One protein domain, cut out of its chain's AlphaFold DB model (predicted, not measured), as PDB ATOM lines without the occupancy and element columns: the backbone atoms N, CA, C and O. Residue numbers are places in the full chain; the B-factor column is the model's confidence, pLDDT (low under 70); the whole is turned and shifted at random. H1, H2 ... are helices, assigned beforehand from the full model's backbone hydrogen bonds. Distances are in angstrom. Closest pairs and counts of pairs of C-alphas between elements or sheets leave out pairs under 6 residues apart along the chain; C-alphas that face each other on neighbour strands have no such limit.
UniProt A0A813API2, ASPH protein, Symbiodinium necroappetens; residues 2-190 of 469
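Overview. This is residues 2 to 190 of the 469 residues of the protein "ASPH protein" of Symbiodinium necroappetens (UniProt A0A813API2). Six helices, H5 to H10, fold back and forth in a zigzag series of helical hairpins, one helix after another, from the long H5 to H10 at the far end. At the H5 end four further helices gather: H4 packs across H5, H2 crosses H6, H1 packs on H5 at a steep tilt, and the short H3 packs on H1. The printed part has 189 residues with ten named helices, in the order H1 to H10 along the chain, and no named strand; the class is all helix. The whole is compact, with a radius of gyration of the C-alphas of 17.6 A, and the C-alphas span 49 by 45 by 40 A along their three main axes.

Along the chain. The longest helix, H5, takes residues 78 to 102 and runs 35.6 A from C-alpha 78 at (151.284, 148.556, 88.310) to C-alpha 102 at (171.574, 170.837, 69.324). After it come H6, residues 105 to 121, 24.9 A long; H7, residues 126 to 140, 20.3 A; H8, residues 144 to 161, 25.9 A; H9, residues 167 to 176, 14.2 A; and H10, residues 179 to 188, 14.4 A, which ends with C-alpha 188 at (159.348, 179.098, 106.309). Before H5 come H1, residues 2 to 18, 24.9 A long, beginning with C-alpha 2 at (178.986, 150.994, 83.155); H2, residues 41 to 51, 15.1 A; H3, residues 55 to 58, 5.1 A; and H4, residues 62 to 69, 10.4 A.

Arrangement. H5 and H6 are the hub, touching three other helices each. They form a hairpin, opposite ways at a shallow tilt of 15 degrees, and their closest C-alphas, those of Ala 85 and Ala 118, are 4.2 A apart. H5, H6 and H7 make an up-and-down bundle, each helix running against the one before it. H6 touches H7 with residues 112 to 119 alone, at a shallow tilt of 17 degrees, closest at the C-alphas of Arg 115 and Leu 132, 5.9 A apart; H5 and H7 are near each other. H7 and H8 form a hairpin at a shallow tilt of 20 degrees, with the C-alphas of Ala 133 and Ser 150 closest at 4.4 A. H8 and H9 form a hairpin at 37 degrees, only just a steep tilt, with the C-alphas of Leu 151 and Val 169 closest at 6.1 A. H9 and H10 form the last hairpin, at a shallow tilt of 15 degrees, closest at the C-alphas of Phe 173 and Gly 182, 5.1 A apart. H4 touches H5 at residues 84 to 88 alone, about perpendicular at 87 degrees, with the C-alphas of Ala 64 and His 84 closest at 5.1 A. H2 and H6 only just touch, with 3 pairs of C-alphas within 8 A, the closest those of Phe 46 and Ala 110 at 6.4 A; they are about perpendicular at 89 degrees. H1 touches H5 with residues 12 to 16 alone, at a steep tilt of 51 degrees, the same way, closest at the C-alphas of Gly 16 and Val 98, 6.4 A apart. H1 and H3 only just touch, with 3 pairs of C-alphas within 8 A, closest at the C-alphas of Phe 8 and Ile 57, 6.4 A apart. Among the pairs that are apart are H1 and H6, H5 and H8, and H8 and H10. In H2, H4, H6, H7, H8, H9 and H10 every O i to N i+4 pair is within hydrogen-bond range; H1 has 12 of 13 and H5 20 of 21, and H3 is too short for such a pair.

Size, cuts and confidence. The two C-alphas farthest apart, those of Tyr 3 and Glu 180, are 50.2 A apart. The printed part has no cut. The link from H1 to H2, residues 19 to 40, is long, and its C-alphas lie 9 to 24 A from the mean of the C-alphas. The mean pLDDT of the printed part is 80.6; residues 2 to 28, 38 to 40 and 71 to 76 are under 70, and H1 has a mean of 41.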
ATOM      1  N   CYS A   2     177.985 150.095  83.780       23.95
ATOM      2  CA  CYS A   2     178.986 150.994  83.155       23.95
ATOM      3  C   CYS A   2     179.227 150.746  81.653       23.95
ATOM      4  O   CYS A   2     179.385 151.692  80.888       23.95
ATOM      5  N   TYR A   3     179.182 149.487  81.207       28.41
ATOM      6  CA  TYR A   3     179.337 149.131  79.788       28.41
ATOM      7  C   TYR A   3     178.151 149.596  78.913       28.41
ATOM      8  O   TYR A   3     178.323 149.898  77.733       28.41
ATOM      9  N   SER A   4     176.954 149.703  79.503       35.88
ATOM     10  CA  SER A   4     175.731 150.183  78.843       35.88
ATOM     11  C   SER A   4     175.748 151.704  78.671       35.88
ATOM     12  O   SER A   4     175.357 152.202  77.622       35.88
ATOM     13  N   ILE A   5     176.290 152.430  79.655       35.09
ATOM     14  CA  ILE A   5     176.464 153.888  79.609       35.09
ATOM     15  C   ILE A   5     177.499 154.266  78.533       35.09
ATOM     16  O   ILE A   5     177.224 155.105  77.686       35.09
ATOM     17  N   LEU A   6     178.647 153.586  78.453       34.22
ATOM     18  CA  LEU A   6     179.664 153.855  77.418       34.22
ATOM     19  C   LEU A   6     179.179 153.587  75.975       34.22
ATOM     20  O   LEU A   6     179.535 154.333  75.060       34.22
ATOM     21  N   ARG A   7     178.346 152.558  75.750       42.53
ATOM     22  CA  ARG A   7     177.687 152.331  74.444       42.53
ATOM     23  C   ARG A   7     176.646 153.409  74.127       42.53
ATOM     24  O   ARG A   7     176.601 153.888  72.997       42.53
ATOM     25  N   PHE A   8     175.875 153.828  75.126       42.22
ATOM     26  CA  PHE A   8     174.895 154.908  75.027       42.22
ATOM     27  C   PHE A   8     175.548 156.254  74.653       42.22
ATOM     28  O   PHE A   8     175.071 156.933  73.747       42.22
ATOM     29  N   TRP A   9     176.712 156.582  75.226       40.34
ATOM     30  CA  TRP A   9     177.490 157.778  74.865       40.34
ATOM     31  C   TRP A   9     178.053 157.744  73.431       40.34
ATOM     32  O   TRP A   9     178.082 158.776  72.757       40.34
ATOM     33  N   LYS A  10     178.450 156.569  72.913       43.69
ATOM     34  CA  LYS A  10     178.819 156.416  71.489       43.69
ATOM     35  C   LYS A  10     177.612 156.604  70.560       43.69
ATOM     36  O   LYS A  10     177.760 157.230  69.512       43.69
ATOM     37  N   GLY A  11     176.431 156.127  70.962       46.94
ATOM     38  CA  GLY A  11     175.170 156.344  70.244       46.94
ATOM     39  C   GLY A  11     174.728 157.812  70.217       46.94
ATOM     40  O   GLY A  11     174.293 158.289  69.174       46.94
ATOM     41  N   LEU A  12     174.929 158.562  71.311       44.31
ATOM     42  CA  LEU A  12     174.654 160.006  71.375       44.31
ATOM     43  C   LEU A  12     175.464 160.817  70.354       44.31
ATOM     44  O   LEU A  12     174.915 161.730  69.742       44.31
ATOM     45  N   ARG A  13     176.744 160.479  70.126       44.28
ATOM     46  CA  ARG A  13     177.574 161.156  69.107       44.28
ATOM     47  C   ARG A  13     177.048 160.935  67.684       44.28
ATOM     48  O   ARG A  13     177.085 161.859  66.879       44.28
ATOM     49  N   ALA A  14     176.535 159.740  67.385       47.72
ATOM     50  CA  ALA A  14     175.918 159.431  66.092       47.72
ATOM     51  C   ALA A  14     174.526 160.075  65.940       47.72
ATOM     52  O   ALA A  14     174.196 160.587  64.875       47.72
ATOM     53  N   PHE A  15     173.737 160.113  67.018       48.22
ATOM     54  CA  PHE A  15     172.418 160.748  67.041       48.22
ATOM     55  C   PHE A  15     172.503 162.278  66.909       48.22
ATOM     56  O   PHE A  15     171.745 162.873  66.145       48.22
ATOM     57  N   GLY A  16     173.483 162.913  67.566       45.81
ATOM     58  CA  GLY A  16     173.788 164.334  67.382       45.81
ATOM     59  C   GLY A  16     174.216 164.664  65.948       45.81
ATOM     60  O   GLY A  16     173.786 165.676  65.408       45.81
ATOM     61  N   ALA A  17     174.987 163.784  65.296       48.66
ATOM     62  CA  ALA A  17     175.396 163.941  63.897       48.66
ATOM     63  C   ALA A  17     174.230 163.818  62.897       48.66
ATOM     64  O   ALA A  17     174.202 164.547  61.909       48.66
ATOM     65  N   ALA A  18     173.246 162.950  63.163       48.56
ATOM     66  CA  ALA A  18     172.079 162.762  62.295       48.56
ATOM     67  C   ALA A  18     171.126 163.976  62.271       48.56
ATOM     68  O   ALA A  18     170.450 164.203  61.272       48.56
ATOM     69  N   PHE A  19     171.112 164.786  63.336       49.41
ATOM     70  CA  PHE A  19     170.321 166.022  63.437       49.41
ATOM     71  C   PHE A  19     171.120 167.306  63.135       49.41
ATOM     72  O   PHE A  19     170.558 168.397  63.185       49.41
ATOM     73  N   LEU A  20     172.416 167.204  62.813       40.59
ATOM     74  CA  LEU A  20     173.330 168.349  62.661       40.59
ATOM     75  C   LEU A  20     173.263 169.062  61.297       40.59
ATOM     76  O   LEU A  20     174.107 169.910  61.001       40.59
ATOM     77  N   LEU A  21     172.264 168.774  60.463       39.16
ATOM     78  CA  LEU A  21     172.054 169.493  59.210       39.16
ATOM     79  C   LEU A  21     170.949 170.535  59.397       39.16
ATOM     80  O   LEU A  21     169.788 170.186  59.580       39.16
ATOM     81  N   VAL A  22     171.356 171.806  59.280       37.66
ATOM     82  CA  VAL A  22     170.603 173.066  59.445       37.66
ATOM     83  C   VAL A  22     170.705 173.654  60.860       37.66
ATOM     84  O   VAL A  22     169.920 173.341  61.746       37.66
ATOM     85  N   LEU A  23     171.654 174.583  61.048       37.06
ATOM     86  CA  LEU A  23     171.619 175.556  62.146       37.06
ATOM     87  C   LEU A  23     170.330 176.384  62.005       37.06
ATOM     88  O   LEU A  23     170.218 177.142  61.033       37.06
ATOM     89  N   PRO A  24     169.349 176.275  62.916       40.28
ATOM     90  CA  PRO A  24     168.152 177.087  62.811       40.28
ATOM     91  C   PRO A  24     168.523 178.549  63.071       40.28
ATOM     92  O   PRO A  24     169.180 178.877  64.061       40.28
ATOM     93  N   ARG A  25     168.052 179.452  62.204       43.31
ATOM     94  CA  ARG A  25     167.832 180.854  62.593       43.31
ATOM     95  C   ARG A  25     166.959 180.869  63.851       43.31
ATOM     96  O   ARG A  25     166.126 179.981  63.985       43.31
ATOM     97  N   ALA A  26     167.153 181.865  64.723       47.94
ATOM     98  CA  ALA A  26     166.434 182.076  65.987       47.94
ATOM     99  C   ALA A  26     164.991 181.529  65.970       47.94
ATOM    100  O   ALA A  26     164.063 182.212  65.540       47.94
ATOM    101  N   ALA A  27     164.818 180.282  66.407       54.09
ATOM    102  CA  ALA A  27     163.508 179.677  66.576       54.09
ATOM    103  C   ALA A  27     162.997 180.062  67.965       54.09
ATOM    104  O   ALA A  27     163.772 180.097  68.927       54.09
ATOM    105  N   ALA A  28     161.707 180.376  68.065       62.75
ATOM    106  CA  ALA A  28     161.058 180.551  69.357       62.75
ATOM    107  C   ALA A  28     161.211 179.266  70.193       62.75
ATOM    108  O   ALA A  28     161.281 178.165  69.640       62.75
ATOM    109  N   LEU A  29     161.261 179.380  71.523       74.06
ATOM    110  CA  LEU A  29     161.171 178.189  72.367       74.06
ATOM    111  C   LEU A  29     159.800 177.530  72.176       74.06
ATOM    112  O   LEU A  29     158.769 178.123  72.491       74.06
ATOM    113  N   HIS A  30     159.805 176.285  71.709       84.75
ATOM    114  CA  HIS A  30     158.615 175.443  71.632       84.75
ATOM    115  C   HIS A  30     158.539 174.564  72.881       84.75
ATOM    116  O   HIS A  30     159.149 173.499  72.951       84.75
ATOM    117  N   CYS A  31     157.808 175.054  73.878       89.31
ATOM    118  CA  CYS A  31     157.707 174.449  75.207       89.31
ATOM    119  C   CYS A  31     156.418 173.665  75.452       89.31
ATOM    120  O   CYS A  31     156.127 173.292  76.586       89.31
ATOM    121  N   GLU A  32     155.658 173.412  74.392       89.75
ATOM    122  CA  GLU A  32     154.464 172.580  74.446       89.75
ATOM    123  C   GLU A  32     154.825 171.149  74.009       89.75
ATOM    124  O   GLU A  32     155.465 170.975  72.957       89.75
ATOM    125  N   PRO A  33     154.434 170.120  74.785       91.44
ATOM    126  CA  PRO A  33     154.504 168.729  74.350       91.44
ATOM    127  C   PRO A  33     153.808 168.511  72.996       91.44
ATOM    128  O   PRO A  33     153.025 169.337  72.525       91.44
ATOM    129  N   PHE A  34     154.087 167.383  72.351       90.81
ATOM    130  CA  PHE A  34     153.286 166.933  71.219       90.81
ATOM    131  C   PHE A  34     151.895 166.531  71.705       90.81
ATOM    132  O   PHE A  34     151.767 165.776  72.674       90.81
ATOM    133  N   ASP A  35     150.861 166.987  71.003       88.38
ATOM    134  CA  ASP A  35     149.520 166.461  71.188       88.38
ATOM    135  C   ASP A  35     149.420 165.084  70.517       88.38
ATOM    136  O   ASP A  35     149.360 164.947  69.293       88.38
ATOM    137  N   LEU A  36     149.442 164.040  71.346       85.50
ATOM    138  CA  LEU A  36     149.324 162.650  70.903       85.50
ATOM    139  C   LEU A  36     147.864 162.170  70.816       85.50
ATOM    140  O   LEU A  36     147.635 161.042  70.382       85.50
ATOM    141  N   SER A  37     146.893 162.993  71.235       75.88
ATOM    142  CA  SER A  37     145.469 162.627  71.263       75.88
ATOM    143  C   SER A  37     144.768 162.841  69.920       75.88
ATOM    144  O   SER A  37     143.887 162.072  69.551       75.88
ATOM    145  N   ALA A  38     145.187 163.829  69.129       63.84
ATOM    146  CA  ALA A  38     144.602 164.067  67.815       63.84
ATOM    147  C   ALA A  38     145.242 163.165  66.731       63.84
ATOM    148  O   ALA A  38     146.467 163.185  66.555       63.84
ATOM    149  N   PRO A  39     144.463 162.399  65.936       62.25
ATOM    150  CA  PRO A  39     144.996 161.740  64.746       62.25
ATOM    151  C   PRO A  39     145.467 162.801  63.739       62.25
ATOM    152  O   PRO A  39     144.683 163.633  63.288       62.25
ATOM    153  N   GLY A  40     146.758 162.796  63.386       66.19
ATOM    154  CA  GLY A  40     147.317 163.810  62.492       66.19
ATOM    155  C   GLY A  40     148.838 163.959  62.554       66.19
ATOM    156  O   GLY A  40     149.567 163.054  62.962       66.19
ATOM    157  N   GLY A  41     149.312 165.130  62.114       79.25
ATOM    158  CA  GLY A  41     150.730 165.419  61.895       79.25
ATOM    159  C   GLY A  41     151.608 165.384  63.148       79.25
ATOM    160  O   GLY A  41     152.733 164.907  63.049       79.25
ATOM    161  N   GLU A  42     151.121 165.834  64.312       86.25
ATOM    162  CA  GLU A  42     151.926 165.928  65.547       86.25
ATOM    163  C   GLU A  42     152.374 164.560  66.063       86.25
ATOM    164  O   GLU A  42     153.565 164.337  66.290       86.25
ATOM    165  N   ARG A  43     151.444 163.605  66.157       87.38
ATOM    166  CA  ARG A  43     151.750 162.226  66.539       87.38
ATOM    167  C   ARG A  43     152.744 161.578  65.578       87.38
ATOM    168  O   ARG A  43     153.763 161.049  66.015       87.38
ATOM    169  N   SER A  44     152.483 161.642  64.270       87.62
ATOM    170  CA  SER A  44     153.402 161.085  63.268       87.62
ATOM    171  C   SER A  44     154.771 161.770  63.291       87.62
ATOM    172  O   SER A  44     155.775 161.147  62.951       87.62
ATOM    173  N   HIS A  45     154.833 163.046  63.676       89.00
ATOM    174  CA  HIS A  45     156.088 163.774  63.832       89.00
ATOM    175  C   HIS A  45     156.871 163.280  65.054       89.00
ATOM    176  O   HIS A  45     158.040 162.921  64.916       89.00
ATOM    177  N   PHE A  46     156.226 163.180  66.218       90.12
ATOM    178  CA  PHE A  46     156.832 162.606  67.419       90.12
ATOM    179  C   PHE A  46     157.347 161.181  67.170       90.12
ATOM    180  O   PHE A  46     158.481 160.859  67.525       90.12
ATOM    181  N   GLU A  47     156.551 160.351  66.484       89.12
ATOM    182  CA  GLU A  47     156.935 158.990  66.103       89.12
ATOM    183  C   GLU A  47     158.204 158.956  65.242       89.12
ATOM    184  O   GLU A  47     159.098 158.153  65.507       89.12
ATOM    185  N   LYS A  48     158.341 159.863  64.268       89.31
ATOM    186  CA  LYS A  48     159.553 159.967  63.441       89.31
ATOM    187  C   LYS A  48     160.799 160.304  64.260       89.31
ATOM    188  O   LYS A  48     161.849 159.723  63.998       89.31
ATOM    189  N   ILE A  49     160.699 161.197  65.251       87.62
ATOM    190  CA  ILE A  49     161.843 161.596  66.093       87.62
ATOM    191  C   ILE A  49     162.414 160.382  66.824       87.62
ATOM    192  O   ILE A  49     163.619 160.116  66.760       87.62
ATOM    193  N   TRP A  50     161.557 159.621  67.510       85.38
ATOM    194  CA  TRP A  50     162.057 158.461  68.230       85.38
ATOM    195  C   TRP A  50     162.388 157.308  67.278       85.38
ATOM    196  O   TRP A  50     163.363 156.631  67.536       85.38
ATOM    197  N   GLN A  51     161.737 157.133  66.123       86.75
ATOM    198  CA  GLN A  51     162.159 156.139  65.112       86.75
ATOM    199  C   GLN A  51     163.548 156.405  64.511       86.75
ATOM    200  O   GLN A  51     164.231 155.466  64.107       86.75
ATOM    201  N   GLN A  52     163.981 157.665  64.462       85.50
ATOM    202  CA  GLN A  52     165.338 158.050  64.055       85.50
ATOM    203  C   GLN A  52     166.374 157.858  65.173       85.50
ATOM    204  O   GLN A  52     167.578 157.936  64.927       85.50
ATOM    205  N   THR A  53     165.934 157.607  66.409       83.50
ATOM    206  CA  THR A  53     166.841 157.306  67.518       83.50
ATOM    207  C   THR A  53     167.378 155.870  67.378       83.50
ATOM    208  O   THR A  53     166.617 154.959  67.055       83.50
ATOM    209  N   PRO A  54     168.676 155.617  67.636       86.44
ATOM    210  CA  PRO A  54     169.238 154.269  67.614       86.44
ATOM    211  C   PRO A  54     168.447 153.268  68.465       86.44
ATOM    212  O   PRO A  54     168.068 153.552  69.606       86.44
ATOM    213  N   SER A  55     168.234 152.071  67.915       84.56
ATOM    214  CA  SER A  55     167.392 151.039  68.531       84.56
ATOM    215  C   SER A  55     167.871 150.618  69.923       84.56
ATOM    216  O   SER A  55     167.052 150.313  70.781       84.56
ATOM    217  N   GLU A  56     169.177 150.671  70.186       84.44
ATOM    218  CA  GLU A  56     169.793 150.324  71.467       84.44
ATOM    219  C   GLU A  56     169.460 151.337  72.566       84.44
ATOM    220  O   GLU A  56     169.331 150.961  73.730       84.44
ATOM    221  N   ILE A  57     169.320 152.615  72.200       81.12
ATOM    222  CA  ILE A  57     168.932 153.692  73.119       81.12
ATOM    223  C   ILE A  57     167.442 153.577  73.443       81.12
ATOM    224  O   ILE A  57     167.034 153.763  74.588       81.12
ATOM    225  N   LEU A  58     166.633 153.243  72.437       87.12
ATOM    226  CA  LEU A  58     165.186 153.119  72.578       87.12
ATOM    227  C   LEU A  58     164.736 151.804  73.185       87.12
ATOM    228  O   LEU A  58     163.620 151.757  73.685       87.12
ATOM    229  N   ALA A  59     165.528 150.732  73.097       87.56
ATOM    230  CA  ALA A  59     165.091 149.383  73.455       87.56
ATOM    231  C   ALA A  59     164.361 149.316  74.813       87.56
ATOM    232  O   ALA A  59     163.297 148.697  74.853       87.56
ATOM    233  N   PRO A  60     164.823 150.002  75.882       86.38
ATOM    234  CA  PRO A  60     164.100 150.032  77.153       86.38
ATOM    235  C   PRO A  60     162.743 150.752  77.076       86.38
ATOM    236  O   PRO A  60     161.795 150.337  77.732       86.38
ATOM    237  N   ALA A  61     162.639 151.824  76.286       90.62
ATOM    238  CA  ALA A  61     161.482 152.723  76.233       90.62
ATOM    239  C   ALA A  61     160.520 152.448  75.067       90.62
ATOM    240  O   ALA A  61     159.428 153.009  75.037       90.62
ATOM    241  N   ARG A  62     160.889 151.600  74.101       89.31
ATOM    242  CA  ARG A  62     160.162 151.424  72.833       89.31
ATOM    243  C   ARG A  62     158.706 151.018  73.039       89.31
ATOM    244  O   ARG A  62     157.829 151.566  72.381       89.31
ATOM    245  N   HIS A  63     158.447 150.081  73.950       88.31
ATOM    246  CA  HIS A  63     157.080 149.660  74.261       88.31
ATOM    247  C   HIS A  63     156.271 150.799  74.893       88.31
ATOM    248  O   HIS A  63     155.194 151.124  74.401       88.31
ATOM    249  N   ALA A  64     156.840 151.489  75.885       88.88
ATOM    250  CA  ALA A  64     156.212 152.644  76.524       88.88
ATOM    251  C   ALA A  64     155.916 153.779  75.525       88.88
ATOM    252  O   ALA A  64     154.836 154.354  75.546       88.88
ATOM    253  N   LEU A  65     156.839 154.068  74.603       88.69
ATOM    254  CA  LEU A  65     156.657 155.056  73.534       88.69
ATOM    255  C   LEU A  65     155.538 154.667  72.562       88.69
ATOM    256  O   LEU A  65     154.763 155.530  72.152       88.69
ATOM    257  N   MET A  66     155.421 153.380  72.212       87.12
ATOM    258  CA  MET A  66     154.302 152.886  71.403       87.12
ATOM    259  C   MET A  66     152.965 153.040  72.132       87.12
ATOM    260  O   MET A  66     151.992 153.450  71.505       87.12
ATOM    261  N   LEU A  67     152.924 152.742  73.435       86.25
ATOM    262  CA  LEU A  67     151.731 152.925  74.263       86.25
ATOM    263  C   LEU A  67     151.358 154.403  74.398       86.25
ATOM    264  O   LEU A  67     150.195 154.725  74.227       86.25
ATOM    265  N   LEU A  68     152.324 155.304  74.608       85.88
ATOM    266  CA  LEU A  68     152.074 156.753  74.637       85.88
ATOM    267  C   LEU A  68     151.558 157.296  73.314       85.88
ATOM    268  O   LEU A  68     150.722 158.193  73.301       85.88
ATOM    269  N   SER A  69     152.113 156.798  72.209       80.62
ATOM    270  CA  SER A  69     151.743 157.276  70.881       80.62
ATOM    271  C   SER A  69     150.353 156.779  70.490       80.62
ATOM    272  O   SER A  69     149.700 157.409  69.674       80.62
ATOM    273  N   ARG A  70     149.870 155.666  71.052       75.62
ATOM    274  CA  ARG A  70     148.515 155.152  70.821       75.62
ATOM    275  C   ARG A  70     147.555 155.737  71.861       75.62
ATOM    276  O   ARG A  70     147.891 155.824  73.028       75.62
ATOM    277  N   GLU A  71     146.305 156.003  71.491       57.97
ATOM    278  CA  GLU A  71     145.228 156.272  72.468       57.97
ATOM    279  C   GLU A  71     144.852 155.028  73.311       57.97
ATOM    280  O   GLU A  71     143.769 154.969  73.896       57.97
ATOM    281  N   SER A  72     145.696 153.986  73.336       55.19
ATOM    282  CA  SER A  72     145.335 152.709  73.942       55.19
ATOM    283  C   SER A  72     145.142 152.872  75.446       55.19
ATOM    284  O   SER A  72     146.066 153.233  76.172       55.19
ATOM    285  N   ARG A  73     143.926 152.563  75.902       53.25
ATOM    286  CA  ARG A  73     143.555 152.426  77.315       53.25
ATOM    287  C   ARG A  73     143.816 151.010  77.826       53.25
ATOM    288  O   ARG A  73     143.088 150.553  78.706       53.25
ATOM    289  N   ASP A  74     144.778 150.291  77.247       58.59
ATOM    290  CA  ASP A  74     145.120 148.964  77.749       58.59
ATOM    291  C   ASP A  74     145.491 149.095  79.234       58.59
ATOM    292  O   ASP A  74     146.367 149.898  79.574       58.59
ATOM    293  N   PRO A  75     144.806 148.375  80.138       57.09
ATOM    294  CA  PRO A  75     145.123 148.428  81.551       57.09
ATOM    295  C   PRO A  75     146.521 147.839  81.751       57.09
ATOM    296  O   PRO A  75     146.727 146.630  81.661       57.09
ATOM    297  N   VAL A  76     147.496 148.710  81.997       67.19
ATOM    298  CA  VAL A  76     148.862 148.314  82.335       67.19
ATOM    299  C   VAL A  76     148.889 147.979  83.824       67.19
ATOM    300  O   VAL A  76     148.493 148.799  84.649       67.19
ATOM    301  N   GLY A  77     149.349 146.781  84.189       71.94
ATOM    302  CA  GLY A  77     149.525 146.430  85.600       71.94
ATOM    303  C   GLY A  77     150.598 147.298  86.269       71.94
ATOM    304  O   GLY A  77     151.586 147.654  85.629       71.94
ATOM    305  N   ASP A  78     150.453 147.588  87.564       72.06
ATOM    306  CA  ASP A  78     151.284 148.556  88.310       72.06
ATOM    307  C   ASP A  78     152.806 148.373  88.140       72.06
ATOM    308  O   ASP A  78     153.557 149.342  87.999       72.06
ATOM    309  N   VAL A  79     153.285 147.123  88.111       79.06
ATOM    310  CA  VAL A  79     154.715 146.805  87.940       79.06
ATOM    311  C   VAL A  79     155.215 147.171  86.541       79.06
ATOM    312  O   VAL A  79     156.328 147.673  86.380       79.06
ATOM    313  N   GLU A  80     154.413 146.903  85.516       83.12
ATOM    314  CA  GLU A  80     154.754 147.214  84.128       83.12
ATOM    315  C   GLU A  80     154.660 148.721  83.869       83.12
ATOM    316  O   GLU A  80     155.551 149.310  83.256       83.12
ATOM    317  N   ALA A  81     153.653 149.361  84.458       81.31
ATOM    318  CA  ALA A  81     153.484 150.803  84.529       81.31
ATOM    319  C   ALA A  81     154.736 151.500  85.094       81.31
ATOM    320  O   ALA A  81     155.293 152.412  84.476       81.31
ATOM    321  N   PHE A  82     155.251 151.020  86.229       83.06
ATOM    322  CA  PHE A  82     156.484 151.540  86.815       83.06
ATOM    323  C   PHE A  82     157.694 151.383  85.878       83.06
ATOM    324  O   PHE A  82     158.449 152.337  85.679       83.06
ATOM    325  N   ARG A  83     157.862 150.209  85.254       86.06
ATOM    326  CA  ARG A  83     158.959 149.955  84.300       86.06
ATOM    327  C   ARG A  83     158.890 150.877  83.083       86.06
ATOM    328  O   ARG A  83     159.923 151.377  82.643       86.06
ATOM    329  N   HIS A  84     157.695 151.135  82.558       89.69
ATOM    330  CA  HIS A  84     157.496 152.085  81.465       89.69
ATOM    331  C   HIS A  84     157.866 153.514  81.873       89.69
ATOM    332  O   HIS A  84     158.591 154.186  81.138       89.69
ATOM    333  N   ALA A  85     157.445 153.962  83.058       86.44
ATOM    334  CA  ALA A  85     157.805 155.278  83.582       86.44
ATOM    335  C   ALA A  85     159.328 155.446  83.769       86.44
ATOM    336  O   ALA A  85     159.890 156.499  83.436       86.44
ATOM    337  N   GLU A  86     160.015 154.417  84.273       86.81
ATOM    338  CA  GLU A  86     161.474 154.413  84.432       86.81
ATOM    339  C   GLU A  86     162.183 154.452  83.072       86.81
ATOM    340  O   GLU A  86     163.052 155.297  82.849       86.81
ATOM    341  N   ALA A  87     161.758 153.614  82.126       89.94
ATOM    342  CA  ALA A  87     162.338 153.577  80.792       89.94
ATOM    343  C   ALA A  87     162.186 154.906  80.035       89.94
ATOM    344  O   ALA A  87     163.132 155.380  79.404       89.94
ATOM    345  N   LEU A  88     161.018 155.545  80.132       91.44
ATOM    346  CA  LEU A  88     160.795 156.877  79.571       91.44
ATOM    347  C   LEU A  88     161.639 157.941  80.273       91.44
ATOM    348  O   LEU A  88     162.161 158.836  79.614       91.44
ATOM    349  N   SER A  89     161.826 157.832  81.590       87.50
ATOM    350  CA  SER A  89     162.709 158.737  82.330       87.50
ATOM    351  C   SER A  89     164.158 158.642  81.836       87.50
ATOM    352  O   SER A  89     164.797 159.676  81.650       87.50
ATOM    353  N   GLU A  90     164.667 157.436  81.579       88.00
ATOM    354  CA  GLU A  90     165.998 157.221  80.989       88.00
ATOM    355  C   GLU A  90     166.076 157.757  79.547       88.00
ATOM    356  O   GLU A  90     167.059 158.397  79.176       88.00
ATOM    357  N   TYR A  91     165.023 157.595  78.739       91.31
ATOM    358  CA  TYR A  91     164.991 158.168  77.389       91.31
ATOM    359  C   TYR A  91     164.968 159.708  77.397       91.31
ATOM    360  O   TYR A  91     165.696 160.354  76.638       91.31
ATOM    361  N   ALA A  92     164.202 160.315  78.310       91.81
ATOM    362  CA  ALA A  92     164.166 161.762  78.516       91.81
ATOM    363  C   ALA A  92     165.558 162.337  78.825       91.81
ATOM    364  O   ALA A  92     165.903 163.422  78.361       91.81
ATOM    365  N   TRP A  93     166.400 161.610  79.557       89.38
ATOM    366  CA  TRP A  93     167.776 162.040  79.799       89.38
ATOM    367  C   TRP A  93     168.609 162.168  78.526       89.38
ATOM    368  O   TRP A  93     169.369 163.131  78.391       89.38
ATOM    369  N   VAL A  94     168.427 161.248  77.576       89.00
ATOM    370  CA  VAL A  94     169.075 161.323  76.259       89.00
ATOM    371  C   VAL A  94     168.618 162.581  75.542       89.00
ATOM    372  O   VAL A  94     169.444 163.375  75.102       89.00
ATOM    373  N   LEU A  95     167.298 162.769  75.444       90.56
ATOM    374  CA  LEU A  95     166.698 163.881  74.714       90.56
ATOM    375  C   LEU A  95     167.151 165.217  75.298       90.56
ATOM    376  O   LEU A  95     167.499 166.125  74.552       90.56
ATOM    377  N   GLN A  96     167.250 165.320  76.622       89.56
ATOM    378  CA  GLN A  96     167.777 166.509  77.282       89.56
ATOM    379  C   GLN A  96     169.248 166.773  76.943       89.56
ATOM    380  O   GLN A  96     169.601 167.913  76.643       89.56
ATOM    381  N   ALA A  97     170.109 165.753  76.971       85.19
ATOM    382  CA  ALA A  97     171.512 165.909  76.589       85.19
ATOM    383  C   ALA A  97     171.653 166.343  75.119       85.19
ATOM    384  O   ALA A  97     172.408 167.267  74.807       85.19
ATOM    385  N   VAL A  98     170.867 165.740  74.227       84.31
ATOM    386  CA  VAL A  98     170.840 166.081  72.798       84.31
ATOM    387  C   VAL A  98     170.302 167.490  72.580       84.31
ATOM    388  O   VAL A  98     170.834 168.226  71.753       84.31
ATOM    389  N   TYR A  99     169.277 167.901  73.324       84.69
ATOM    390  CA  TYR A  99     168.719 169.243  73.227       84.69
ATOM    391  C   TYR A  99     169.704 170.309  73.704       84.69
ATOM    392  O   TYR A  99     169.877 171.326  73.037       84.69
ATOM    393  N   LYS A 100     170.413 170.065  74.812       79.00
ATOM    394  CA  LYS A 100     171.451 170.985  75.303       79.00
ATOM    395  C   LYS A 100     172.520 171.245  74.237       79.00
ATOM    396  O   LYS A 100     172.895 172.392  74.019       79.00
ATOM    397  N   GLN A 101     172.914 170.214  73.491       75.88
ATOM    398  CA  GLN A 101     173.864 170.349  72.384       75.88
ATOM    399  C   GLN A 101     173.234 171.019  71.150       75.88
ATOM    400  O   GLN A 101     173.686 172.071  70.698       75.88
ATOM    401  N   SER A 102     172.153 170.448  70.620       78.50
ATOM    402  CA  SER A 102     171.574 170.837  69.324       78.50
ATOM    403  C   SER A 102     170.721 172.103  69.367       78.50
ATOM    404  O   SER A 102     170.677 172.847  68.395       78.50
ATOM    405  N   GLY A 103     170.018 172.341  70.475       77.69
ATOM    406  CA  GLY A 103     169.026 173.409  70.608       77.69
ATOM    407  C   GLY A 103     167.786 173.188  69.776       77.69
ATOM    408  O   GLY A 103     166.999 174.116  69.619       77.69
ATOM    409  N   ASN A 104     167.628 171.986  69.225       83.81
ATOM    410  CA  ASN A 104     166.541 171.680  68.325       83.81
ATOM    411  C   ASN A 104     165.206 171.704  69.096       83.81
ATOM    412  O   ASN A 104     165.022 170.878  69.997       83.81
ATOM    413  N   PRO A 105     164.273 172.612  68.757       86.62
ATOM    414  CA  PRO A 105     162.996 172.725  69.455       86.62
ATOM    415  C   PRO A 105     162.170 171.433  69.406       86.62
ATOM    416  O   PRO A 105     161.515 171.110  70.390       86.62
ATOM    417  N   GLU A 106     162.258 170.631  68.343       90.06
ATOM    418  CA  GLU A 106     161.519 169.364  68.249       90.06
ATOM    419  C   GLU A 106     162.018 168.322  69.262       90.06
ATOM    420  O   GLU A 106     161.232 167.561  69.826       90.06
ATOM    421  N   ILE A 107     163.321 168.327  69.573       91.00
ATOM    422  CA  ILE A 107     163.890 167.468  70.623       91.00
ATOM    423  C   ILE A 107     163.407 167.918  72.007       91.00
ATOM    424  O   ILE A 107     163.138 167.070  72.858       91.00
ATOM    425  N   LEU A 108     163.246 169.226  72.234       91.19
ATOM    426  CA  LEU A 108     162.639 169.744  73.465       91.19
ATOM    427  C   LEU A 108     161.171 169.325  73.587       91.19
ATOM    428  O   LEU A 108     160.773 168.823  74.636       91.19
ATOM    429  N   ARG A 109     160.373 169.454  72.523       93.44
ATOM    430  CA  ARG A 109     158.981 168.981  72.529       93.44
ATOM    431  C   ARG A 109     158.902 167.486  72.822       93.44
ATOM    432  O   ARG A 109     158.113 167.063  73.670       93.44
ATOM    433  N   ALA A 110     159.764 166.681  72.195       93.88
ATOM    434  CA  ALA A 110     159.845 165.245  72.448       93.88
ATOM    435  C   ALA A 110     160.237 164.948  73.904       93.88
ATOM    436  O   ALA A 110     159.614 164.103  74.543       93.88
ATOM    437  N   LEU A 111     161.215 165.676  74.456       94.19
ATOM    438  CA  LEU A 111     161.618 165.575  75.859       94.19
ATOM    439  C   LEU A 111     160.435 165.813  76.800       94.19
ATOM    440  O   LEU A 111     160.187 164.994  77.685       94.19
ATOM    441  N   LEU A 112     159.711 166.918  76.615       94.56
ATOM    442  CA  LEU A 112     158.566 167.269  77.454       94.56
ATOM    443  C   LEU A 112     157.452 166.225  77.328       94.56
ATOM    444  O   LEU A 112     156.940 165.762  78.343       94.56
ATOM    445  N   THR A 113     157.172 165.759  76.109       93.44
ATOM    446  CA  THR A 113     156.198 164.686  75.831       93.44
ATOM    447  C   THR A 113     156.541 163.397  76.574       93.44
ATOM    448  O   THR A 113     155.683 162.794  77.213       93.44
ATOM    449  N   VAL A 114     157.810 162.983  76.541       93.44
ATOM    450  CA  VAL A 114     158.281 161.772  77.226       93.44
ATOM    451  C   VAL A 114     158.226 161.937  78.746       93.44
ATOM    452  O   VAL A 114     157.816 161.007  79.439       93.44
ATOM    453  N   ARG A 115     158.599 163.108  79.279       92.88
ATOM    454  CA  ARG A 115     158.517 163.386  80.723       92.88
ATOM    455  C   ARG A 115     157.075 163.409  81.218       92.88
ATOM    456  O   ARG A 115     156.803 162.823  82.259       92.88
ATOM    457  N   GLU A 116     156.159 164.022  80.474       91.19
ATOM    458  CA  GLU A 116     154.732 163.972  80.795       91.19
ATOM    459  C   GLU A 116     154.177 162.556  80.694       91.19
ATOM    460  O   GLU A 116     153.483 162.101  81.599       91.19
ATOM    461  N   GLY A 117     154.525 161.833  79.630       89.12
ATOM    462  CA  GLY A 117     154.122 160.447  79.444       89.12
ATOM    463  C   GLY A 117     154.580 159.544  80.589       89.12
ATOM    464  O   GLY A 117     153.803 158.724  81.069       89.12
ATOM    465  N   ALA A 118     155.797 159.744  81.103       88.38
ATOM    466  CA  ALA A 118     156.302 159.002  82.257       88.38
ATOM    467  C   ALA A 118     155.446 159.207  83.521       88.38
ATOM    468  O   ALA A 118     155.287 158.266  84.294       88.38
ATOM    469  N   LEU A 119     154.862 160.396  83.716       87.31
ATOM    470  CA  LEU A 119     153.941 160.670  84.830       87.31
ATOM    471  C   LEU A 119     152.567 160.009  84.656       87.31
ATOM    472  O   LEU A 119     151.839 159.889  85.635       87.31
ATOM    473  N   ARG A 120     152.197 159.600  83.434       84.25
ATOM    474  CA  ARG A 120     150.907 158.950  83.148       84.25
ATOM    475  C   ARG A 120     150.911 157.452  83.444       84.25
ATOM    476  O   ARG A 120     149.847 156.900  83.691       84.25
ATOM    477  N   PHE A 121     152.070 156.790  83.394       79.06
ATOM    478  CA  PHE A 121     152.125 155.333  83.548       79.06
ATOM    479  C   PHE A 121     151.988 154.858  84.986       79.06
ATOM    480  O   PHE A 121     151.468 153.776  85.189       79.06
ATOM    481  N   SER A 122     152.439 155.611  85.983       72.19
ATOM    482  CA  SER A 122     152.367 155.184  87.383       72.19
ATOM    483  C   SER A 122     151.984 156.346  88.285       72.19
ATOM    484  O   SER A 122     152.142 157.506  87.902       72.19
ATOM    485  N   ALA A 123     151.493 156.043  89.493       73.62
ATOM    486  CA  ALA A 123     151.289 157.059  90.520       73.62
ATOM    487  C   ALA A 123     152.604 157.845  90.700       73.62
ATOM    488  O   ALA A 123     153.627 157.250  91.066       73.62
ATOM    489  N   PRO A 124     152.630 159.149  90.375       74.25
ATOM    490  CA  PRO A 124     153.888 159.854  90.235       74.25
ATOM    491  C   PRO A 124     154.514 160.065  91.613       74.25
ATOM    492  O   PRO A 124     153.981 160.783  92.453       74.25
ATOM    493  N   GLY A 125     155.672 159.447  91.847       82.12
ATOM    494  CA  GLY A 125     156.495 159.762  93.011       82.12
ATOM    495  C   GLY A 125     157.114 161.166  92.905       82.12
ATOM    496  O   GLY A 125     157.300 161.668  91.787       82.12
ATOM    497  N   PRO A 126     157.530 161.776  94.031       87.00
ATOM    498  CA  PRO A 126     158.045 163.149  94.076       87.00
ATOM    499  C   PRO A 126     159.207 163.369  93.100       87.00
ATOM    500  O   PRO A 126     159.234 164.346  92.358       87.00
ATOM    501  N   ALA A 127     160.121 162.401  92.987       85.75
ATOM    502  CA  ALA A 127     161.253 162.483  92.065       85.75
ATOM    503  C   ALA A 127     160.837 162.599  90.588       85.75
ATOM    504  O   ALA A 127     161.534 163.240  89.804       85.75
ATOM    505  N   SER A 128     159.743 161.953  90.176       83.94
ATOM    506  CA  SER A 128     159.268 162.015  88.789       83.94
ATOM    507  C   SER A 128     158.635 163.368  88.484       83.94
ATOM    508  O   SER A 128     158.922 163.941  87.433       83.94
ATOM    509  N   VAL A 129     157.850 163.903  89.423       90.44
ATOM    510  CA  VAL A 129     157.254 165.244  89.327       90.44
ATOM    511  C   VAL A 129     158.351 166.309  89.249       90.44
ATOM    512  O   VAL A 129     158.346 167.126  88.327       90.44
ATOM    513  N   LEU A 130     159.354 166.229  90.132       91.38
ATOM    514  CA  LEU A 130     160.504 167.138  90.144       91.38
ATOM    515  C   LEU A 130     161.253 167.149  88.813       91.38
ATOM    516  O   LEU A 130     161.578 168.215  88.310       91.38
ATOM    517  N   ARG A 131     161.464 165.986  88.185       89.50
ATOM    518  CA  ARG A 131     162.154 165.914  86.888       89.50
ATOM    519  C   ARG A 131     161.441 166.696  85.781       89.50
ATOM    520  O   ARG A 131     162.114 167.234  84.902       89.50
ATOM    521  N   LEU A 132     160.107 166.733  85.778       92.56
ATOM    522  CA  LEU A 132     159.352 167.563  84.835       92.56
ATOM    523  C   LEU A 132     159.377 169.038  85.254       92.56
ATOM    524  O   LEU A 132     159.588 169.895  84.397       92.56
ATOM    525  N   ALA A 133     159.216 169.327  86.549       94.19
ATOM    526  CA  ALA A 133     159.300 170.686  87.086       94.19
ATOM    527  C   ALA A 133     160.640 171.352  86.728       94.19
ATOM    528  O   ALA A 133     160.648 172.461  86.188       94.19
ATOM    529  N   ASP A 134     161.749 170.635  86.932       93.00
ATOM    530  CA  ASP A 134     163.107 171.051  86.587       93.00
ATOM    531  C   ASP A 134     163.284 171.244  85.087       93.00
ATOM    532  O   ASP A 134     163.838 172.254  84.675       93.00
ATOM    533  N   ALA A 135     162.795 170.325  84.249       91.56
ATOM    534  CA  ALA A 135     162.906 170.484  82.800       91.56
ATOM    535  C   ALA A 135     162.167 171.738  82.310       91.56
ATOM    536  O   ALA A 135     162.698 172.480  81.486       91.56
ATOM    537  N   LEU A 136     160.974 172.007  82.843       93.56
ATOM    538  CA  LEU A 136     160.227 173.218  82.516       93.56
ATOM    539  C   LEU A 136     160.941 174.480  83.021       93.56
ATOM    540  O   LEU A 136     161.012 175.464  82.288       93.56
ATOM    541  N   PHE A 137     161.511 174.448  84.229       92.94
ATOM    542  CA  PHE A 137     162.266 175.573  84.786       92.94
ATOM    543  C   PHE A 137     163.569 175.840  84.019       92.94
ATOM    544  O   PHE A 137     163.875 176.975  83.665       92.94
ATOM    545  N   ASP A 138     164.361 174.803  83.771       88.12
ATOM    546  CA  ASP A 138     165.704 174.947  83.214       88.12
ATOM    547  C   ASP A 138     165.664 175.220  81.708       88.12
ATOM    548  O   ASP A 138     166.575 175.853  81.186       88.12
ATOM    549  N   LEU A 139     164.638 174.732  80.996       88.31
ATOM    550  CA  LEU A 139     164.610 174.749  79.529       88.31
ATOM    551  C   LEU A 139     163.501 175.614  78.934       88.31
ATOM    552  O   LEU A 139     163.609 175.983  77.772       88.31
ATOM    553  N   CYS A 140     162.445 175.921  79.692       91.12
ATOM    554  CA  CYS A 140     161.209 176.499  79.154       91.12
ATOM    555  C   CYS A 140     160.649 177.684  79.932       91.12
ATOM    556  O   CYS A 140     159.614 178.246  79.579       91.12
ATOM    557  N   ARG A 141     161.348 178.102  80.975       90.56
ATOM    558  CA  ARG A 141     160.889 179.115  81.913       90.56
ATOM    559  C   ARG A 141     160.547 180.491  81.319       90.56
ATOM    560  O   ARG A 141     159.667 181.130  81.895       90.56
ATOM    561  N   PRO A 142     161.130 180.974  80.204       90.00
ATOM    562  CA  PRO A 142     160.648 182.195  79.546       90.00
ATOM    563  C   PRO A 142     159.203 182.122  79.050       90.00
ATOM    564  O   PRO A 142     158.557 183.157  78.904       90.00
ATOM    565  N   VAL A 143     158.668 180.921  78.813       91.31
ATOM    566  CA  VAL A 143     157.260 180.730  78.462       91.31
ATOM    567  C   VAL A 143     156.428 180.753  79.744       91.31
ATOM    568  O   VAL A 143     156.526 179.855  80.580       91.31
ATOM    569  N   LEU A 144     155.578 181.775  79.902       91.25
ATOM    570  CA  LEU A 144     154.842 182.027  81.150       91.25
ATOM    571  C   LEU A 144     154.005 180.823  81.618       91.25
ATOM    572  O   LEU A 144     154.013 180.492  82.802       91.25
ATOM    573  N   ARG A 145     153.336 180.125  80.687       93.62
ATOM    574  CA  ARG A 145     152.575 178.901  80.993       93.62
ATOM    575  C   ARG A 145     153.472 177.782  81.521       93.62
ATOM    576  O   ARG A 145     153.121 177.129  82.500       93.62
ATOM    577  N   SER A 146     154.650 177.590  80.927       94.31
ATOM    578  CA  SER A 146     155.633 176.611  81.403       94.31
ATOM    579  C   SER A 146     156.170 176.967  82.788       94.31
ATOM    580  O   SER A 146     156.324 176.072  83.614       94.31
ATOM    581  N   ALA A 147     156.389 178.252  83.085       94.81
ATOM    582  CA  ALA A 147     156.779 178.704  84.423       94.81
ATOM    583  C   ALA A 147     155.687 178.422  85.472       94.81
ATOM    584  O   ALA A 147     155.977 177.850  86.521       94.81
ATOM    585  N   GLN A 148     154.422 178.739  85.171       96.81
ATOM    586  CA  GLN A 148     153.283 178.418  86.044       96.81
ATOM    587  C   GLN A 148     153.159 176.909  86.283       96.81
ATOM    588  O   GLN A 148     152.979 176.463  87.416       96.81
ATOM    589  N   ARG A 149     153.302 176.110  85.220       96.12
ATOM    590  CA  ARG A 149     153.259 174.649  85.312       96.12
ATOM    591  C   ARG A 149     154.419 174.095  86.136       96.12
ATOM    592  O   ARG A 149     154.198 173.208  86.953       96.12
ATOM    593  N   SER A 150     155.625 174.626  85.948       96.88
ATOM    594  CA  SER A 150     156.807 174.269  86.738       96.88
ATOM    595  C   SER A 150     156.579 174.538  88.228       96.88
ATOM    596  O   SER A 150     156.811 173.646  89.040       96.88
ATOM    597  N   LEU A 151     156.033 175.709  88.582       97.69
ATOM    598  CA  LEU A 151     155.716 176.059  89.971       97.69
ATOM    599  C   LEU A 151     154.721 175.073  90.585       97.69
ATOM    600  O   LEU A 151     154.986 174.524  91.651       97.69
ATOM    601  N   ALA A 152     153.617 174.794  89.887       97.06
ATOM    602  CA  ALA A 152     152.611 173.847  90.361       97.06
ATOM    603  C   ALA A 152     153.195 172.443  90.594       97.06
ATOM    604  O   ALA A 152     152.864 171.794  91.580       97.06
ATOM    605  N   LEU A 153     154.087 171.981  89.713       96.00
ATOM    606  CA  LEU A 153     154.740 170.678  89.856       96.00
ATOM    607  C   LEU A 153     155.745 170.654  91.015       96.00
ATOM    608  O   LEU A 153     155.829 169.647  91.710       96.00
ATOM    609  N   PHE A 154     156.493 171.735  91.261       96.56
ATOM    610  CA  PHE A 154     157.353 171.803  92.446       96.56
ATOM    611  C   PHE A 154     156.540 171.718  93.739       96.56
ATOM    612  O   PHE A 154     156.873 170.908  94.598       96.56
ATOM    613  N   LEU A 155     155.453 172.487  93.844       95.06
ATOM    614  CA  LEU A 155     154.575 172.452  95.017       95.06
ATOM    615  C   LEU A 155     153.924 171.070  95.187       95.06
ATOM    616  O   LEU A 155     153.926 170.523  96.284       95.06
ATOM    617  N   GLN A 156     153.477 170.444  94.093       94.12
ATOM    618  CA  GLN A 156     152.976 169.065  94.114       94.12
ATOM    619  C   GLN A 156     154.040 168.071  94.608       94.12
ATOM    620  O   GLN A 156     153.730 167.136  95.342       94.12
ATOM    621  N   ALA A 157     155.300 168.229  94.198       92.50
ATOM    622  CA  ALA A 157     156.368 167.363  94.682       92.50
ATOM    623  C   ALA A 157     156.598 167.533  96.191       92.50
ATOM    624  O   ALA A 157     156.771 166.532  96.882       92.50
ATOM    625  N   GLU A 158     156.541 168.763  96.705       92.44
ATOM    626  CA  GLU A 158     156.658 169.042  98.139       92.44
ATOM    627  C   GLU A 158     155.482 168.486  98.950       92.44
ATOM    628  O   GLU A 158     155.691 167.983 100.051       92.44
ATOM    629  N   GLU A 159     154.263 168.476  98.409       91.88
ATOM    630  CA  GLU A 159     153.129 167.782  99.038       91.88
ATOM    631  C   GLU A 159     153.393 166.273  99.192       91.88
ATOM    632  O   GLU A 159     152.978 165.660 100.175       91.88
ATOM    633  N   LEU A 160     154.120 165.670  98.243       89.06
ATOM    634  CA  LEU A 160     154.443 164.240  98.236       89.06
ATOM    635  C   LEU A 160     155.671 163.874  99.086       89.06
ATOM    636  O   LEU A 160     155.767 162.732  99.541       89.06
ATOM    637  N   SER A 161     156.635 164.784  99.262       89.75
ATOM    638  CA  SER A 161     157.908 164.504  99.955       89.75
ATOM    639  C   SER A 161     158.172 165.332 101.212       89.75
ATOM    640  O   SER A 161     159.180 165.101 101.879       89.75
ATOM    641  N   GLY A 162     157.298 166.279 101.540       88.62
ATOM    642  CA  GLY A 162     157.570 167.343 102.501       88.62
ATOM    643  C   GLY A 162     158.270 168.544 101.855       88.62
ATOM    644  O   GLY A 162     158.787 168.464 100.737       88.62
ATOM    645  N   GLN A 163     158.278 169.664 102.583       84.69
ATOM    646  CA  GLN A 163     158.856 170.937 102.148       84.69
ATOM    647  C   GLN A 163     160.345 170.789 101.802       84.69
ATOM    648  O   GLN A 163     161.124 170.252 102.591       84.69
ATOM    649  N   MET A 164     160.740 171.277 100.623       86.31
ATOM    650  CA  MET A 164     162.096 171.130 100.085       86.31
ATOM    651  C   MET A 164     162.916 172.417 100.150       86.31
ATOM    652  O   MET A 164     164.136 172.358 100.005       86.31
ATOM    653  N   CYS A 165     162.272 173.573 100.336       88.19
ATOM    654  CA  CYS A 165     162.947 174.871 100.396       88.19
ATOM    655  C   CYS A 165     163.798 175.170  99.158       88.19
ATOM    656  O   CYS A 165     164.965 175.555  99.220       88.19
ATOM    657  N   ASN A 166     163.186 174.970  97.995       88.44
ATOM    658  CA  ASN A 166     163.847 175.046  96.710       88.44
ATOM    659  C   ASN A 166     163.924 176.497  96.207       88.44
ATOM    660  O   ASN A 166     162.911 177.149  95.950       88.44
ATOM    661  N   ALA A 167     165.139 176.991  95.964       91.56
ATOM    662  CA  ALA A 167     165.357 178.326  95.409       91.56
ATOM    663  C   ALA A 167     164.669 178.539  94.044       91.56
ATOM    664  O   ALA A 167     164.249 179.655  93.742       91.56
ATOM    665  N   LYS A 168     164.485 177.484  93.232       94.00
ATOM    666  CA  LYS A 168     163.747 177.568  91.959       94.00
ATOM    667  C   LYS A 168     162.287 177.976  92.164       94.00
ATOM    668  O   LYS A 168     161.766 178.749  91.365       94.00
ATOM    669  N   VAL A 169     161.652 177.533  93.251       95.12
ATOM    670  CA  VAL A 169     160.279 177.924  93.615       95.12
ATOM    671  C   VAL A 169     160.220 179.418  93.931       95.12
ATOM    672  O   VAL A 169     159.383 180.130  93.380       95.12
ATOM    673  N   VAL A 170     161.175 179.927  94.716       94.50
ATOM    674  CA  VAL A 170     161.291 181.368  95.016       94.50
ATOM    675  C   VAL A 170     161.495 182.188  93.734       94.50
ATOM    676  O   VAL A 170     160.845 183.215  93.540       94.50
ATOM    677  N   LEU A 171     162.359 181.727  92.822       94.81
ATOM    678  CA  LEU A 171     162.597 182.383  91.530       94.81
ATOM    679  C   LEU A 171     161.353 182.376  90.625       94.81
ATOM    680  O   LEU A 171     161.130 183.352  89.907       94.81
ATOM    681  N   LEU A 172     160.545 181.311  90.661       96.12
ATOM    682  CA  LEU A 172     159.277 181.230  89.931       96.12
ATOM    683  C   LEU A 172     158.243 182.199  90.495       96.12
ATOM    684  O   LEU A 172     157.685 182.973  89.725       96.12
ATOM    685  N   PHE A 173     158.040 182.229  91.815       96.06
ATOM    686  CA  PHE A 173     157.159 183.214  92.450       96.06
ATOM    687  C   PHE A 173     157.563 184.645  92.079       96.06
ATOM    688  O   PHE A 173     156.728 185.444  91.652       96.06
ATOM    689  N   LYS A 174     158.868 184.939  92.142       92.62
ATOM    690  CA  LYS A 174     159.431 186.240  91.761       92.62
ATOM    691  C   LYS A 174     159.162 186.581  90.295       92.62
ATOM    692  O   LYS A 174     158.724 187.686  89.997       92.62
ATOM    693  N   GLN A 175     159.390 185.635  89.381       92.25
ATOM    694  CA  GLN A 175     159.116 185.818  87.954       92.25
ATOM    695  C   GLN A 175     157.623 186.023  87.663       92.25
ATOM    696  O   GLN A 175     157.276 186.819  86.794       92.25
ATOM    697  N   LEU A 176     156.748 185.293  88.356       95.06
ATOM    698  CA  LEU A 176     155.298 185.345  88.169       95.06
ATOM    699  C   LEU A 176     154.645 186.548  88.868       95.06
ATOM    700  O   LEU A 176     153.440 186.740  88.738       95.06
ATOM    701  N   GLY A 177     155.418 187.356  89.604       94.00
ATOM    702  CA  GLY A 177     154.906 188.494  90.368       94.00
ATOM    703  C   GLY A 177     154.087 188.098  91.602       94.00
ATOM    704  O   GLY A 177     153.372 188.933  92.149       94.00
ATOM    705  N   GLN A 178     154.195 186.848  92.049       95.62
ATOM    706  CA  GLN A 178     153.506 186.287  93.215       95.62
ATOM    707  C   GLN A 178     154.343 186.517  94.482       95.62
ATOM    708  O   GLN A 178     154.922 185.598  95.065       95.62
ATOM    709  N   TRP A 179     154.502 187.791  94.846       93.31
ATOM    710  CA  TRP A 179     155.434 188.212  95.896       93.31
ATOM    711  C   TRP A 179     155.020 187.757  97.295       93.31
ATOM    712  O   TRP A 179     155.885 187.386  98.082       93.31
ATOM    713  N   GLU A 180     153.725 187.784  97.615       94.38
ATOM    714  CA  GLU A 180     153.239 187.451  98.958       94.38
ATOM    715  C   GLU A 180     153.356 185.948  99.239       94.38
ATOM    716  O   GLU A 180     153.882 185.542 100.277       94.38
ATOM    717  N   GLU A 181     152.918 185.116  98.294       94.62
ATOM    718  CA  GLU A 181     153.037 183.662  98.368       94.62
ATOM    719  C   GLU A 181     154.504 183.238  98.392       94.62
ATOM    720  O   GLU A 181     154.895 182.397  99.203       94.62
ATOM    721  N   GLY A 182     155.331 183.870  97.554       94.12
ATOM    722  CA  GLY A 182     156.762 183.607  97.520       94.12
ATOM    723  C   GLY A 182     157.486 184.008  98.801       94.12
ATOM    724  O   GLY A 182     158.353 183.262  99.248       94.12
ATOM    725  N   GLU A 183     157.125 185.130  99.431       93.38
ATOM    726  CA  GLU A 183     157.716 185.525 100.715       93.38
ATOM    727  C   GLU A 183     157.276 184.587 101.843       93.38
ATOM    728  O   GLU A 183     158.091 184.228 102.688       93.38
ATOM    729  N   ARG A 184     156.020 184.121 101.834       93.19
ATOM    730  CA  ARG A 184     155.533 183.121 102.795       93.19
ATOM    731  C   ARG A 184     156.310 181.810 102.667       93.19
ATOM    732  O   ARG A 184     156.851 181.330 103.657       93.19
ATOM    733  N   TYR A 185     156.437 181.301 101.442       92.56
ATOM    734  CA  TYR A 185     157.223 180.107 101.139       92.56
ATOM    735  C   TYR A 185     158.691 180.260 101.560       92.56
ATOM    736  O   TYR A 185     159.254 179.391 102.223       92.56
ATOM    737  N   ALA A 186     159.316 181.381 101.189       90.44
ATOM    738  CA  ALA A 186     160.718 181.641 101.484       90.44
ATOM    739  C   ALA A 186     160.969 181.766 102.994       90.44
ATOM    740  O   ALA A 186     161.939 181.200 103.496       90.44
ATOM    741  N   LYS A 187     160.081 182.446 103.727       89.38
ATOM    742  CA  LYS A 187     160.204 182.669 105.171       89.38
ATOM    743  C   LYS A 187     160.251 181.366 105.963       89.38
ATOM    744  O   LYS A 187     161.110 181.231 106.833       89.38
ATOM    745  N   ASP A 188     159.385 180.409 105.640       87.44
ATOM    746  CA  ASP A 188     159.348 179.098 106.309       87.44
ATOM    747  C   ASP A 188     160.649 178.300 106.092       87.44
ATOM    748  O   ASP A 188     161.003 177.429 106.882       87.44
ATOM    749  N   CYS A 189     161.402 178.666 105.056       83.44
ATOM    750  CA  CYS A 189     162.689 178.094 104.685       83.44
ATOM    751  C   CYS A 189     163.906 178.904 105.156       83.44
ATOM    752  O   CYS A 189     165.035 178.566 104.803       83.44
ATOM    753  N   GLY A 190     163.707 180.001 105.894       83.81
ATOM    754  CA  GLY A 190     164.792 180.923 106.246       83.81
ATOM    755  C   GLY A 190     165.409 181.641 105.036       83.81
ATOM    756  O   GLY A 190     166.543 182.113 105.108       83.81
TER     757      GLY A 190